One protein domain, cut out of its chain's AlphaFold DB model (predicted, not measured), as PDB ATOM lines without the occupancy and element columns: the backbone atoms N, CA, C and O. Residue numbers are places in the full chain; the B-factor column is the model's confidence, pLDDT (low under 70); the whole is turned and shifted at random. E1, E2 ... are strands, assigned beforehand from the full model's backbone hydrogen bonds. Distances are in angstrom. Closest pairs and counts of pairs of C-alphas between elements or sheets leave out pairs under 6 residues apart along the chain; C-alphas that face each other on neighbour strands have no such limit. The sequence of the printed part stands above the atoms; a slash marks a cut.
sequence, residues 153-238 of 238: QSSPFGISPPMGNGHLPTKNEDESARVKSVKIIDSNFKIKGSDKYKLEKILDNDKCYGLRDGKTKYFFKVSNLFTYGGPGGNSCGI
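What this domain is: This is residues 153 to 238 of the 238 residues of the protein "Neprosin domain-containing protein" of Eutrema salsugineum (UniProt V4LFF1). Little regular structure: a small sheet, E1 - E5 - E4, sits in the middle of an elongated run of loops, with the hairpin of E2 and E3 at one end of the long axis and both printed ends toward the other. The 86 printed residues include no named helix and five strands, E1 to E5 in order, all strand by class, with only 20 residues in them; both sheets are antiparallel. The whole is loose, radius of gyration of the C-alphas 15.6 A, spanning 49 by 30 by 18 A.

Where its parts are: E5, residues 224 to 229, measures 14.0 A from C-alpha 224 at (-9.359, 0.408, -83.786). E1 is residues 177 to 180, E4 210 to 213, E2 183 to 185, and E3 191 to 193, ending at (-14.968, 1.176, -73.405).

How they stand to each other: Inner strand E5 is antiparallel to E1 at 162 degrees; N 179 and O 226 are 2.9 A apart. E4 and E5 form a hairpin; N 227 and O 212 are 2.8 A apart. E1 runs on into E2 across 2 residues, at 42 degrees. In hairpin E2 and E3, N 192 and O 184 are 2.7 A apart.

The domain as a whole: The farthest C-alphas, Phe 157 and Asn 188, are 49.4 A apart. The printed part has no cut; the link E3 to E4 is long. pLDDT is under 70 at residues 196, 216 to 222 and 237 to 238.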
ATOM      1  N   GLN A 153     -24.300   4.274-101.795       76.44
ATOM      2  CA  GLN A 153     -25.356   4.164-102.781       76.44
ATOM      3  C   GLN A 153     -24.747   4.037-104.174       76.44
ATOM      4  O   GLN A 153     -23.976   4.895-104.607       76.44
ATOM      5  N   SER A 154     -25.129   2.979-104.885       78.75
ATOM      6  CA  SER A 154     -24.801   2.818-106.299       78.75
ATOM      7  C   SER A 154     -25.488   3.885-107.146       78.75
ATOM      8  O   SER A 154     -26.637   4.254-106.901       78.75
ATOM      9  N   SER A 155     -24.786   4.369-108.165       78.88
ATOM     10  CA  SER A 155     -25.372   5.260-109.165       78.88
ATOM     11  C   SER A 155     -26.510   4.561-109.928       78.88
ATOM     12  O   SER A 155     -26.557   3.327-109.962       78.88
ATOM     13  N   PRO A 156     -27.388   5.314-110.616       74.94
ATOM     14  CA  PRO A 156     -28.429   4.735-111.471       74.94
ATOM     15  C   PRO A 156     -27.899   3.777-112.552       74.94
ATOM     16  O   PRO A 156     -28.644   2.943-113.053       74.94
ATOM     17  N   PHE A 157     -26.609   3.869-112.890       78.38
ATOM     18  CA  PHE A 157     -25.927   3.002-113.853       78.38
ATOM     19  C   PHE A 157     -25.325   1.733-113.223       78.38
ATOM     20  O   PHE A 157     -24.588   1.011-113.888       78.38
ATOM     21  N   GLY A 158     -25.591   1.469-111.939       78.00
ATOM     22  CA  GLY A 158     -25.081   0.297-111.220       78.00
ATOM     23  C   GLY A 158     -23.624   0.411-110.765       78.00
ATOM     24  O   GLY A 158     -23.052  -0.573-110.310       78.00
ATOM     25  N   ILE A 159     -23.020   1.599-110.864       84.06
ATOM     26  CA  ILE A 159     -21.637   1.844-110.429       84.06
ATOM     27  C   ILE A 159     -21.652   2.276-108.966       84.06
ATOM     28  O   ILE A 159     -22.199   3.340-108.660       84.06
ATOM     29  N   SER A 160     -21.054   1.484-108.079       88.56
ATOM     30  CA  SER A 160     -20.919   1.833-106.661       88.56
ATOM     31  C   SER A 160     -19.643   2.644-106.402       88.56
ATOM     32  O   SER A 160     -18.586   2.293-106.933       88.56
ATOM     33  N   PRO A 161     -19.706   3.723-105.601       89.38
ATOM     34  CA  PRO A 161     -18.544   4.555-105.304       89.38
ATOM     35  C   PRO A 161     -17.562   3.850-104.353       89.38
ATOM     36  O   PRO A 161     -17.945   2.901-103.661       89.38
ATOM     37  N   PRO A 162     -16.309   4.324-104.249       90.81
ATOM     38  CA  PRO A 162     -15.406   3.864-103.204       90.81
ATOM     39  C   PRO A 162     -15.963   4.186-101.809       90.81
ATOM     40  O   PRO A 162     -16.583   5.230-101.597       90.81
ATOM     41  N   MET A 163     -15.711   3.300-100.843       89.75
ATOM     42  CA  MET A 163     -16.052   3.509 -99.432       89.75
ATOM     43  C   MET A 163     -14.801   3.896 -98.636       89.75
ATOM     44  O   MET A 163     -13.734   3.298 -98.808       89.75
ATOM     45  N   GLY A 164     -14.930   4.876 -97.738       89.56
ATOM     46  CA  GLY A 164     -13.814   5.357 -96.925       89.56
ATOM     47  C   GLY A 164     -12.723   5.983 -97.796       89.56
ATOM     48  O   GLY A 164     -12.974   6.959 -98.494       89.56
ATOM     49  N   ASN A 165     -11.518   5.411 -97.765       89.44
ATOM     50  CA  ASN A 165     -10.398   5.829 -98.615       89.44
ATOM     51  C   ASN A 165     -10.270   5.007 -99.917       89.44
ATOM     52  O   ASN A 165      -9.289   5.173-100.636       89.44
ATOM     53  N   GLY A 166     -11.219   4.108-100.206       91.88
ATOM     54  CA  GLY A 166     -11.213   3.253-101.397       91.88
ATOM     55  C   GLY A 166     -10.369   1.980-101.283       91.88
ATOM     56  O   GLY A 166     -10.406   1.147-102.186       91.88
ATOM     57  N   HIS A 167      -9.631   1.784-100.189       93.69
ATOM     58  CA  HIS A 167      -8.811   0.589 -99.987       93.69
ATOM     59  C   HIS A 167      -9.549  -0.466 -99.164       93.69
ATOM     60  O   HIS A 167     -10.227  -0.151 -98.185       93.69
ATOM     61  N   LEU A 168      -9.379  -1.736 -99.536       95.25
ATOM     62  CA  LEU A 168      -9.868  -2.851 -98.730       95.25
ATOM     63  C   LEU A 168      -9.050  -2.975 -97.431       95.25
ATOM     64  O   LEU A 168      -7.834  -2.769 -97.454       95.25
ATOM     65  N   PRO A 169      -9.676  -3.362 -96.305       94.31
ATOM     66  CA  PRO A 169      -8.962  -3.613 -95.059       94.31
ATOM     67  C   PRO A 169      -7.886  -4.697 -95.173       94.31
ATOM     68  O   PRO A 169      -8.158  -5.823 -95.592       94.31
ATOM     69  N   THR A 170      -6.668  -4.396 -94.719       93.75
ATOM     70  CA  THR A 170      -5.534  -5.334 -94.737       93.75
ATOM     71  C   THR A 170      -5.091  -5.711 -93.318       93.75
ATOM     72  O   THR A 170      -5.788  -5.470 -92.331       93.75
ATOM     73  N   LYS A 171      -3.943  -6.394 -93.174       90.00
ATOM     74  CA  LYS A 171      -3.340  -6.645 -91.850       90.00
ATOM     75  C   LYS A 171      -2.768  -5.367 -91.225       90.00
ATOM     76  O   LYS A 171      -2.565  -5.361 -90.006       90.00
ATOM     77  N   ASN A 172      -2.484  -4.354 -92.040       90.81
ATOM     78  CA  ASN A 172      -1.994  -3.050 -91.632       90.81
ATOM     79  C   ASN A 172      -3.180  -2.076 -91.539       90.81
ATOM     80  O   ASN A 172      -3.753  -1.668 -92.543       90.81
ATOM     81  N   GLU A 173      -3.574  -1.721 -90.316       89.19
ATOM     82  CA  GLU A 173      -4.800  -0.949 -90.063       89.19
ATOM     83  C   GLU A 173      -4.713   0.522 -90.494       89.19
ATOM     84  O   GLU A 173      -5.710   1.232 -90.414       89.19
ATOM     85  N   ASP A 174      -3.537   0.986 -90.920       88.12
ATOM     86  CA  ASP A 174      -3.318   2.342 -91.431       88.12
ATOM     87  C   ASP A 174      -3.535   2.440 -92.962       88.12
ATOM     88  O   ASP A 174      -3.524   3.534 -93.517       88.12
ATOM     89  N   GLU A 175      -3.754   1.320 -93.667       91.56
ATOM     90  CA  GLU A 175      -3.933   1.300 -95.135       91.56
ATOM     91  C   GLU A 175      -5.378   1.556 -95.594       91.56
ATOM     92  O   GLU A 175      -5.609   1.912 -96.752       91.56
ATOM     93  N   SER A 176      -6.353   1.407 -94.696       92.62
ATOM     94  CA  SER A 176      -7.793   1.540 -94.973       92.62
ATOM     95  C   SER A 176      -8.454   2.510 -93.992       92.62
ATOM     96  O   SER A 176      -7.869   2.866 -92.964       92.62
ATOM     97  N   ALA A 177      -9.675   2.950 -94.299       92.50
ATOM     98  CA  ALA A 177     -10.442   3.765 -93.365       92.50
ATOM     99  C   ALA A 177     -10.765   2.977 -92.084       92.50
ATOM    100  O   ALA A 177     -10.820   1.746 -92.067       92.50
ATOM    101  N   ARG A 178     -10.948   3.691 -90.970       90.88
ATOM    102  CA  ARG A 178     -11.049   3.065 -89.648       90.88
ATOM    103  C   ARG A 178     -11.899   3.853 -88.681       90.88
ATOM    104  O   ARG A 178     -11.865   5.081 -88.664       90.88
ATOM    105  N   VAL A 179     -12.605   3.120 -87.834       89.94
ATOM    106  CA  VAL A 179     -13.296   3.662 -86.669       89.94
ATOM    107  C   VAL A 179     -12.432   3.367 -85.454       89.94
ATOM    108  O   VAL A 179     -12.180   2.209 -85.124       89.94
ATOM    109  N   LYS A 180     -11.947   4.420 -84.797       86.56
ATOM    110  CA  LYS A 180     -11.105   4.324 -83.598       86.56
ATOM    111  C   LYS A 180     -11.942   4.496 -82.340       86.56
ATOM    112  O   LYS A 180     -12.783   5.384 -82.291       86.56
ATOM    113  N   SER A 181     -11.622   3.722 -81.303       76.62
ATOM    114  CA  SER A 181     -11.963   4.032 -79.908       76.62
ATOM    115  C   SER A 181     -13.409   4.494 -79.672       76.62
ATOM    116  O   SER A 181     -13.629   5.594 -79.158       76.62
ATOM    117  N   VAL A 182     -14.396   3.655 -80.002       84.38
ATOM    118  CA  VAL A 182     -15.795   3.931 -79.639       84.38
ATOM    119  C   VAL A 182     -15.946   3.842 -78.125       84.38
ATOM    120  O   VAL A 182     -15.561   2.849 -77.498       84.38
ATOM    121  N   LYS A 183     -16.493   4.906 -77.542       85.44
ATOM    122  CA  LYS A 183     -16.749   5.043 -76.111       85.44
ATOM    123  C   LYS A 183     -18.244   5.196 -75.898       85.44
ATOM    124  O   LYS A 183     -18.881   5.982 -76.590       85.44
ATOM    125  N   ILE A 184     -18.772   4.471 -74.923       85.69
ATOM    126  CA  ILE A 184     -20.181   4.531 -74.539       85.69
ATOM    127  C   ILE A 184     -20.270   5.317 -73.238       85.69
ATOM    128  O   ILE A 184     -19.487   5.089 -72.317       85.69
ATOM    129  N   ILE A 185     -21.189   6.272 -73.172       84.44
ATOM    130  CA  ILE A 185     -21.435   7.074 -71.975       84.44
ATOM    131  C   ILE A 185     -22.717   6.543 -71.349       84.44
ATOM    132  O   ILE A 185     -23.750   6.503 -72.009       84.44
ATOM    133  N   ASP A 186     -22.628   6.079 -70.102       81.25
ATOM    134  CA  ASP A 186     -23.802   5.589 -69.379       81.25
ATOM    135  C   ASP A 186     -24.656   6.737 -68.810       81.25
ATOM    136  O   ASP A 186     -24.269   7.906 -68.836       81.25
ATOM    137  N   SER A 187     -25.821   6.407 -68.252       80.06
ATOM    138  CA  SER A 187     -26.747   7.378 -67.646       80.06
ATOM    139  C   SER A 187     -26.152   8.156 -66.460       80.06
ATOM    140  O   SER A 187     -26.604   9.256 -66.132       80.06
ATOM    141  N   ASN A 188     -25.088   7.632 -65.843       83.25
ATOM    142  CA  ASN A 188     -24.307   8.309 -64.807       83.25
ATOM    143  C   ASN A 188     -23.156   9.149 -65.386       83.25
ATOM    144  O   ASN A 188     -22.317   9.635 -64.628       83.25
ATOM    145  N   PHE A 189     -23.111   9.325 -66.709       80.38
ATOM    146  CA  PHE A 189     -22.094  10.065 -67.454       80.38
ATOM    147  C   PHE A 189     -20.689   9.474 -67.284       80.38
ATOM    148  O   PHE A 189     -19.675  10.165 -67.402       80.38
ATOM    149  N   LYS A 190     -20.606   8.164 -67.018       85.12
ATOM    150  CA  LYS A 190     -19.331   7.451 -66.947       85.12
ATOM    151  C   LYS A 190     -18.999   6.854 -68.304       85.12
ATOM    152  O   LYS A 190     -19.788   6.130 -68.906       85.12
ATOM    153  N   ILE A 191     -17.771   7.110 -68.740       83.56
ATOM    154  CA  ILE A 191     -17.221   6.561 -69.974       83.56
ATOM    155  C   ILE A 191     -16.913   5.073 -69.779       83.56
ATOM    156  O   ILE A 191     -16.162   4.682 -68.880       83.56
ATOM    157  N   LYS A 192     -17.462   4.244 -70.660       83.12
ATOM    158  CA  LYS A 192     -17.192   2.814 -70.801       83.12
ATOM    159  C   LYS A 192     -16.523   2.564 -72.150       83.12
ATOM    160  O   LYS A 192     -16.869   3.184 -73.155       83.12
ATOM    161  N   GLY A 193     -15.541   1.670 -72.159       77.06
ATOM    162  CA  GLY A 193     -14.968   1.176 -73.405       77.06
ATOM    163  C   GLY A 193     -15.940   0.226 -74.108       77.06
ATOM    164  O   GLY A 193     -16.723  -0.467 -73.454       77.06
ATOM    165  N   SER A 194     -15.901   0.232 -75.439       75.31
ATOM    166  CA  SER A 194     -16.685  -0.676 -76.287       75.31
ATOM    167  C   SER A 194     -16.246  -2.140 -76.170       75.31
ATOM    168  O   SER A 194     -17.028  -3.027 -76.482       75.31
ATOM    169  N   ASP A 195     -15.048  -2.404 -75.637       72.56
ATOM    170  CA  ASP A 195     -14.483  -3.737 -75.384       72.56
ATOM    171  C   ASP A 195     -15.345  -4.614 -74.464       72.56
ATOM    172  O   ASP A 195     -15.222  -5.836 -74.465       72.56
ATOM    173  N   LYS A 196     -16.237  -3.994 -73.686       69.75
ATOM    174  CA  LYS A 196     -17.157  -4.686 -72.775       69.75
ATOM    175  C   LYS A 196     -18.426  -5.201 -73.445       69.75
ATOM    176  O   LYS A 196     -19.197  -5.903 -72.797       69.75
ATOM    177  N   TYR A 197     -18.666  -4.824 -74.696       73.25
ATOM    178  CA  TYR A 197     -19.899  -5.119 -75.412       73.25
ATOM    179  C   TYR A 197     -19.622  -6.102 -76.546       73.25
ATOM    180  O   TYR A 197     -18.573  -6.058 -77.189       73.25
ATOM    181  N   LYS A 198     -20.576  -7.004 -76.797       72.31
ATOM    182  CA  LYS A 198     -20.510  -7.905 -77.947       72.31
ATOM    183  C   LYS A 198     -20.661  -7.067 -79.216       72.31
ATOM    184  O   LYS A 198     -21.666  -6.386 -79.381       72.31
ATOM    185  N   LEU A 199     -19.664  -7.130 -80.092       74.00
ATOM    186  CA  LEU A 199     -19.725  -6.484 -81.396       74.00
ATOM    187  C   LEU A 199     -20.389  -7.425 -82.391       74.00
ATOM    188  O   LEU A 199     -19.991  -8.584 -82.523       74.00
ATOM    189  N   GLU A 200     -21.394  -6.911 -83.084       76.56
ATOM    190  CA  GLU A 200     -21.994  -7.571 -84.230       76.56
ATOM    191  C   GLU A 200     -21.490  -6.907 -85.507       76.56
ATOM    192  O   GLU A 200     -21.467  -5.681 -85.629       76.56
ATOM    193  N   LYS A 201     -21.035  -7.734 -86.444       78.31
ATOM    194  CA  LYS A 201     -20.493  -7.289 -87.721       78.31
ATOM    195  C   LYS A 201     -21.526  -7.528 -88.809       78.31
ATOM    196  O   LYS A 201     -21.892  -8.672 -89.062       78.31
ATOM    197  N   ILE A 202     -21.885  -6.454 -89.502       81.19
ATOM    198  CA  ILE A 202     -22.789  -6.482 -90.650       81.19
ATOM    199  C   ILE A 202     -22.007  -5.991 -91.872       81.19
ATOM    200  O   ILE A 202     -21.373  -4.936 -91.830       81.19
ATOM    201  N   LEU A 203     -21.990  -6.798 -92.933       82.88
ATOM    202  CA  LEU A 203     -21.374  -6.470 -94.217       82.88
ATOM    203  C   LEU A 203     -22.279  -6.987 -95.332       82.88
ATOM    204  O   LEU A 203     -22.316  -8.186 -95.594       82.88
ATOM    205  N   ASP A 204     -22.972  -6.065 -95.991       77.19
ATOM    206  CA  ASP A 204     -23.970  -6.404 -97.010       77.19
ATOM    207  C   ASP A 204     -23.336  -6.897 -98.317       77.19
ATOM    208  O   ASP A 204     -23.950  -7.649 -99.072       77.19
ATOM    209  N   ASN A 205     -22.103  -6.467 -98.606       78.81
ATOM    210  CA  ASN A 205     -21.400  -6.844 -99.822       78.81
ATOM    211  C   ASN A 205     -19.894  -6.993 -99.610       78.81
ATOM    212  O   ASN A 205     -19.177  -6.004 -99.463       78.81
ATOM    213  N   ASP A 206     -19.417  -8.231 -99.669       86.19
ATOM    214  CA  ASP A 206     -18.007  -8.583 -99.507       86.19
ATOM    215  C   ASP A 206     -17.203  -8.578-100.820       86.19
ATOM    216  O   ASP A 206     -15.979  -8.714-100.797       86.19
ATOM    217  N   LYS A 207     -17.862  -8.389-101.972       86.56
ATOM    218  CA  LYS A 207     -17.201  -8.340-103.287       86.56
ATOM    219  C   LYS A 207     -16.481  -7.020-103.521       86.56
ATOM    220  O   LYS A 207     -15.377  -7.008-104.061       86.56
ATOM    221  N   CYS A 208     -17.118  -5.912-103.152       89.31
ATOM    222  CA  CYS A 208     -16.587  -4.567-103.380       89.31
ATOM    223  C   CYS A 208     -16.097  -3.871-102.120       89.31
ATOM    224  O   CYS A 208     -15.297  -2.936-102.219       89.31
ATOM    225  N   TYR A 209     -16.582  -4.297-100.958       92.81
ATOM    226  CA  TYR A 209     -16.279  -3.666 -99.687       92.81
ATOM    227  C   TYR A 209     -15.803  -4.702 -98.686       92.81
ATOM    228  O   TYR A 209     -16.172  -5.870 -98.722       92.81
ATOM    229  N   GLY A 210     -14.945  -4.261 -97.780       92.38
ATOM    230  CA  GLY A 210     -14.430  -5.081 -96.707       92.38
ATOM    231  C   GLY A 210     -14.665  -4.410 -95.371       92.38
ATOM    232  O   GLY A 210     -14.620  -3.186 -95.245       92.38
ATOM    233  N   LEU A 211     -14.856  -5.247 -94.359       92.25
ATOM    234  CA  LEU A 211     -14.870  -4.855 -92.961       92.25
ATOM    235  C   LEU A 211     -14.020  -5.858 -92.189       92.25
ATOM    236  O   LEU A 211     -14.154  -7.072 -92.378       92.25
ATOM    237  N   ARG A 212     -13.138  -5.368 -91.323       91.19
ATOM    238  CA  ARG A 212     -12.240  -6.198 -90.519       91.19
ATOM    239  C   ARG A 212     -12.129  -5.645 -89.108       91.19
ATOM    240  O   ARG A 212     -11.881  -4.453 -88.933       91.19
ATOM    241  N   ASP A 213     -12.246  -6.532 -88.128       87.81
ATOM    242  CA  ASP A 213     -12.143  -6.178 -86.715       87.81
ATOM    243  C   ASP A 213     -10.789  -5.548 -86.400       87.81
ATOM    244  O   ASP A 213      -9.743  -5.950 -86.930       87.81
ATOM    245  N   GLY A 214     -10.830  -4.535 -85.542       83.38
ATOM    246  CA  GLY A 214      -9.637  -3.845 -85.103       83.38
ATOM    247  C   GLY A 214      -8.834  -4.667 -84.098       83.38
ATOM    248  O   GLY A 214      -9.349  -5.532 -83.389       83.38
ATOM    249  N   LYS A 215      -7.536  -4.396 -84.021       75.19
ATOM    250  CA  LYS A 215      -6.629  -5.023 -83.062       75.19
ATOM    251  C   LYS A 215      -6.605  -4.226 -81.765       75.19
ATOM    252  O   LYS A 215      -6.305  -3.030 -81.746       75.19
ATOM    253  N   THR A 216      -6.789  -4.922 -80.649       65.31
ATOM    254  CA  THR A 216      -6.478  -4.374 -79.326       65.31
ATOM    255  C   THR A 216      -4.962  -4.345 -79.144       65.31
ATOM    256  O   THR A 216      -4.317  -5.383 -79.001       65.31
ATOM    257  N   LYS A 217      -4.355  -3.152 -79.157       57.94
ATOM    258  CA  LYS A 217      -2.931  -3.009 -78.829       57.94
ATOM    259  C   LYS A 217      -2.767  -3.108 -77.311       57.94
ATOM    260  O   LYS A 217      -3.095  -2.167 -76.599       57.94
ATOM    261  N   TYR A 218      -2.203  -4.222 -76.838       50.31
ATOM    262  CA  TYR A 218      -1.952  -4.535 -75.417       50.31
ATOM    263  C   TYR A 218      -1.237  -3.420 -74.618       50.31
ATOM    264  O   TYR A 218      -1.339  -3.393 -73.396       50.31
ATOM    265  N   PHE A 219      -0.543  -2.492 -75.289       48.66
ATOM    266  CA  PHE A 219       0.258  -1.436 -74.657       48.66
ATOM    267  C   PHE A 219      -0.262   0.001 -74.847       48.66
ATOM    268  O   PHE A 219       0.222   0.905 -74.170       48.66
ATOM    269  N   PHE A 220      -1.255   0.249 -75.710       46.91
ATOM    270  CA  PHE A 220      -1.765   1.604 -75.961       46.91
ATOM    271  C   PHE A 220      -3.294   1.623 -75.904       46.91
ATOM    272  O   PHE A 220      -3.955   0.899 -76.640       46.91
ATOM    273  N   LYS A 221      -3.861   2.507 -75.071       53.06
ATOM    274  CA  LYS A 221      -5.313   2.720 -74.853       53.06
ATOM    275  C   LYS A 221      -6.106   3.195 -76.093       53.06
ATOM    276  O   LYS A 221      -7.226   3.679 -75.948       53.06
ATOM    277  N   VAL A 222      -5.541   3.112 -77.298       59.75
ATOM    278  CA  VAL A 222      -6.188   3.503 -78.557       59.75
ATOM    279  C   VAL A 222      -6.166   2.297 -79.489       59.75
ATOM    280  O   VAL A 222      -5.144   1.999 -80.109       59.75
ATOM    281  N   SER A 223      -7.292   1.592 -79.559       75.31
ATOM    282  CA  SER A 223      -7.524   0.489 -80.490       75.31
ATOM    283  C   SER A 223      -8.484   0.924 -81.592       75.31
ATOM    284  O   SER A 223      -9.366   1.766 -81.393       75.31
ATOM    285  N   ASN A 224      -8.314   0.343 -82.776       84.12
ATOM    286  CA  ASN A 224      -9.359   0.408 -83.786       84.12
ATOM    287  C   ASN A 224     -10.521  -0.478 -83.318       84.12
ATOM    288  O   ASN A 224     -10.287  -1.544 -82.752       84.12
ATOM    289  N   LEU A 225     -11.756  -0.025 -83.522       85.94
ATOM    290  CA  LEU A 225     -12.936  -0.875 -83.391       85.94
ATOM    291  C   LEU A 225     -13.013  -1.799 -84.609       85.94
ATOM    292  O   LEU A 225     -13.056  -3.016 -84.477       85.94
ATOM    293  N   PHE A 226     -12.953  -1.200 -85.797       89.50
ATOM    294  CA  PHE A 226     -12.842  -1.903 -87.065       89.50
ATOM    295  C   PHE A 226     -12.199  -1.015 -88.132       89.50
ATOM    296  O   PHE A 226     -12.138   0.214 -88.023       89.50
ATOM    297  N   THR A 227     -11.733  -1.675 -89.181       92.62
ATOM    298  CA  THR A 227     -11.267  -1.098 -90.442       92.62
ATOM    299  C   THR A 227     -12.271  -1.436 -91.537       92.62
ATOM    300  O   THR A 227     -12.880  -2.509 -91.513       92.62
ATOM    301  N   TYR A 228     -12.484  -0.512 -92.467       93.50
ATOM    302  CA  TYR A 228     -13.467  -0.638 -93.536       93.50
ATOM    303  C   TYR A 228     -12.999   0.081 -94.804       93.50
ATOM    304  O   TYR A 228     -12.140   0.963 -94.760       93.50
ATOM    305  N   GLY A 229     -13.588  -0.280 -95.938       93.81
ATOM    306  CA  GLY A 229     -13.365   0.410 -97.202       93.81
ATOM    307  C   GLY A 229     -13.512  -0.518 -98.394       93.81
ATOM    308  O   GLY A 229     -13.958  -1.655 -98.261       93.81
ATOM    309  N   GLY A 230     -13.146  -0.021 -99.566       93.94
ATOM    310  CA  GLY A 230     -13.150  -0.793-100.802       93.94
ATOM    311  C   GLY A 230     -13.361   0.091-102.027       93.94
ATOM    312  O   GLY A 230     -13.902   1.195-101.894       93.94
ATOM    313  N   PRO A 231     -12.923  -0.365-103.210       93.25
ATOM    314  CA  PRO A 231     -12.864   0.471-104.406       93.25
ATOM    315  C   PRO A 231     -14.237   0.779-105.014       93.25
ATOM    316  O   PRO A 231     -14.349   1.714-105.804       93.25
ATOM    317  N   GLY A 232     -15.278   0.020-104.656       91.69
ATOM    318  CA  GLY A 232     -16.537   0.042-105.397       91.69
ATOM    319  C   GLY A 232     -16.372  -0.570-106.794       91.69
ATOM    320  O   GLY A 232     -15.496  -1.408-107.013       91.69
ATOM    321  N   GLY A 233     -17.216  -0.158-107.741       88.56
ATOM    322  CA  GLY A 233     -17.189  -0.636-109.126       88.56
ATOM    323  C   GLY A 233     -18.535  -1.149-109.639       88.56
ATOM    324  O   GLY A 233     -19.590  -0.865-109.077       88.56
ATOM    325  N   ASN A 234     -18.485  -1.895-110.744       83.62
ATOM    326  CA  ASN A 234     -19.672  -2.305-111.514       83.62
ATOM    327  C   ASN A 234     -20.239  -3.667-111.084       83.62
ATOM    328  O   ASN A 234     -21.325  -4.056-111.499       83.62
ATOM    329  N   SER A 235     -19.482  -4.429-110.297       74.50
ATOM    330  CA  SER A 235     -19.799  -5.805-109.894       74.50
ATOM    331  C   SER A 235     -20.182  -5.916-108.417       74.50
ATOM    332  O   SER A 235     -20.221  -7.018-107.866       74.50
ATOM    333  N   CYS A 236     -20.498  -4.786-107.783       74.62
ATOM    334  CA  CYS A 236     -20.897  -4.733-106.381       74.62
ATOM    335  C   CYS A 236     -22.301  -5.288-106.146       74.62
ATOM    336  O   CYS A 236     -22.642  -5.557-105.010       74.62
ATOM    337  N   GLY A 237     -23.086  -5.552-107.192       59.69
ATOM    338  CA  GLY A 237     -24.394  -6.198-107.077       59.69
ATOM    339  C   GLY A 237     -25.502  -5.288-106.528       59.69
ATOM    340  O   GLY A 237     -25.252  -4.301-105.837       59.69
ATOM    341  N   ILE A 238     -26.735  -5.646-106.890       49.94
ATOM    342  CA  ILE A 238     -28.003  -5.245-106.262       49.94
ATOM    343  C   ILE A 238     -28.628  -6.511-105.688       49.94
ATOM    344  O   ILE A 238     -28.430  -7.572-106.327       49.94
TER     345      ILE A 238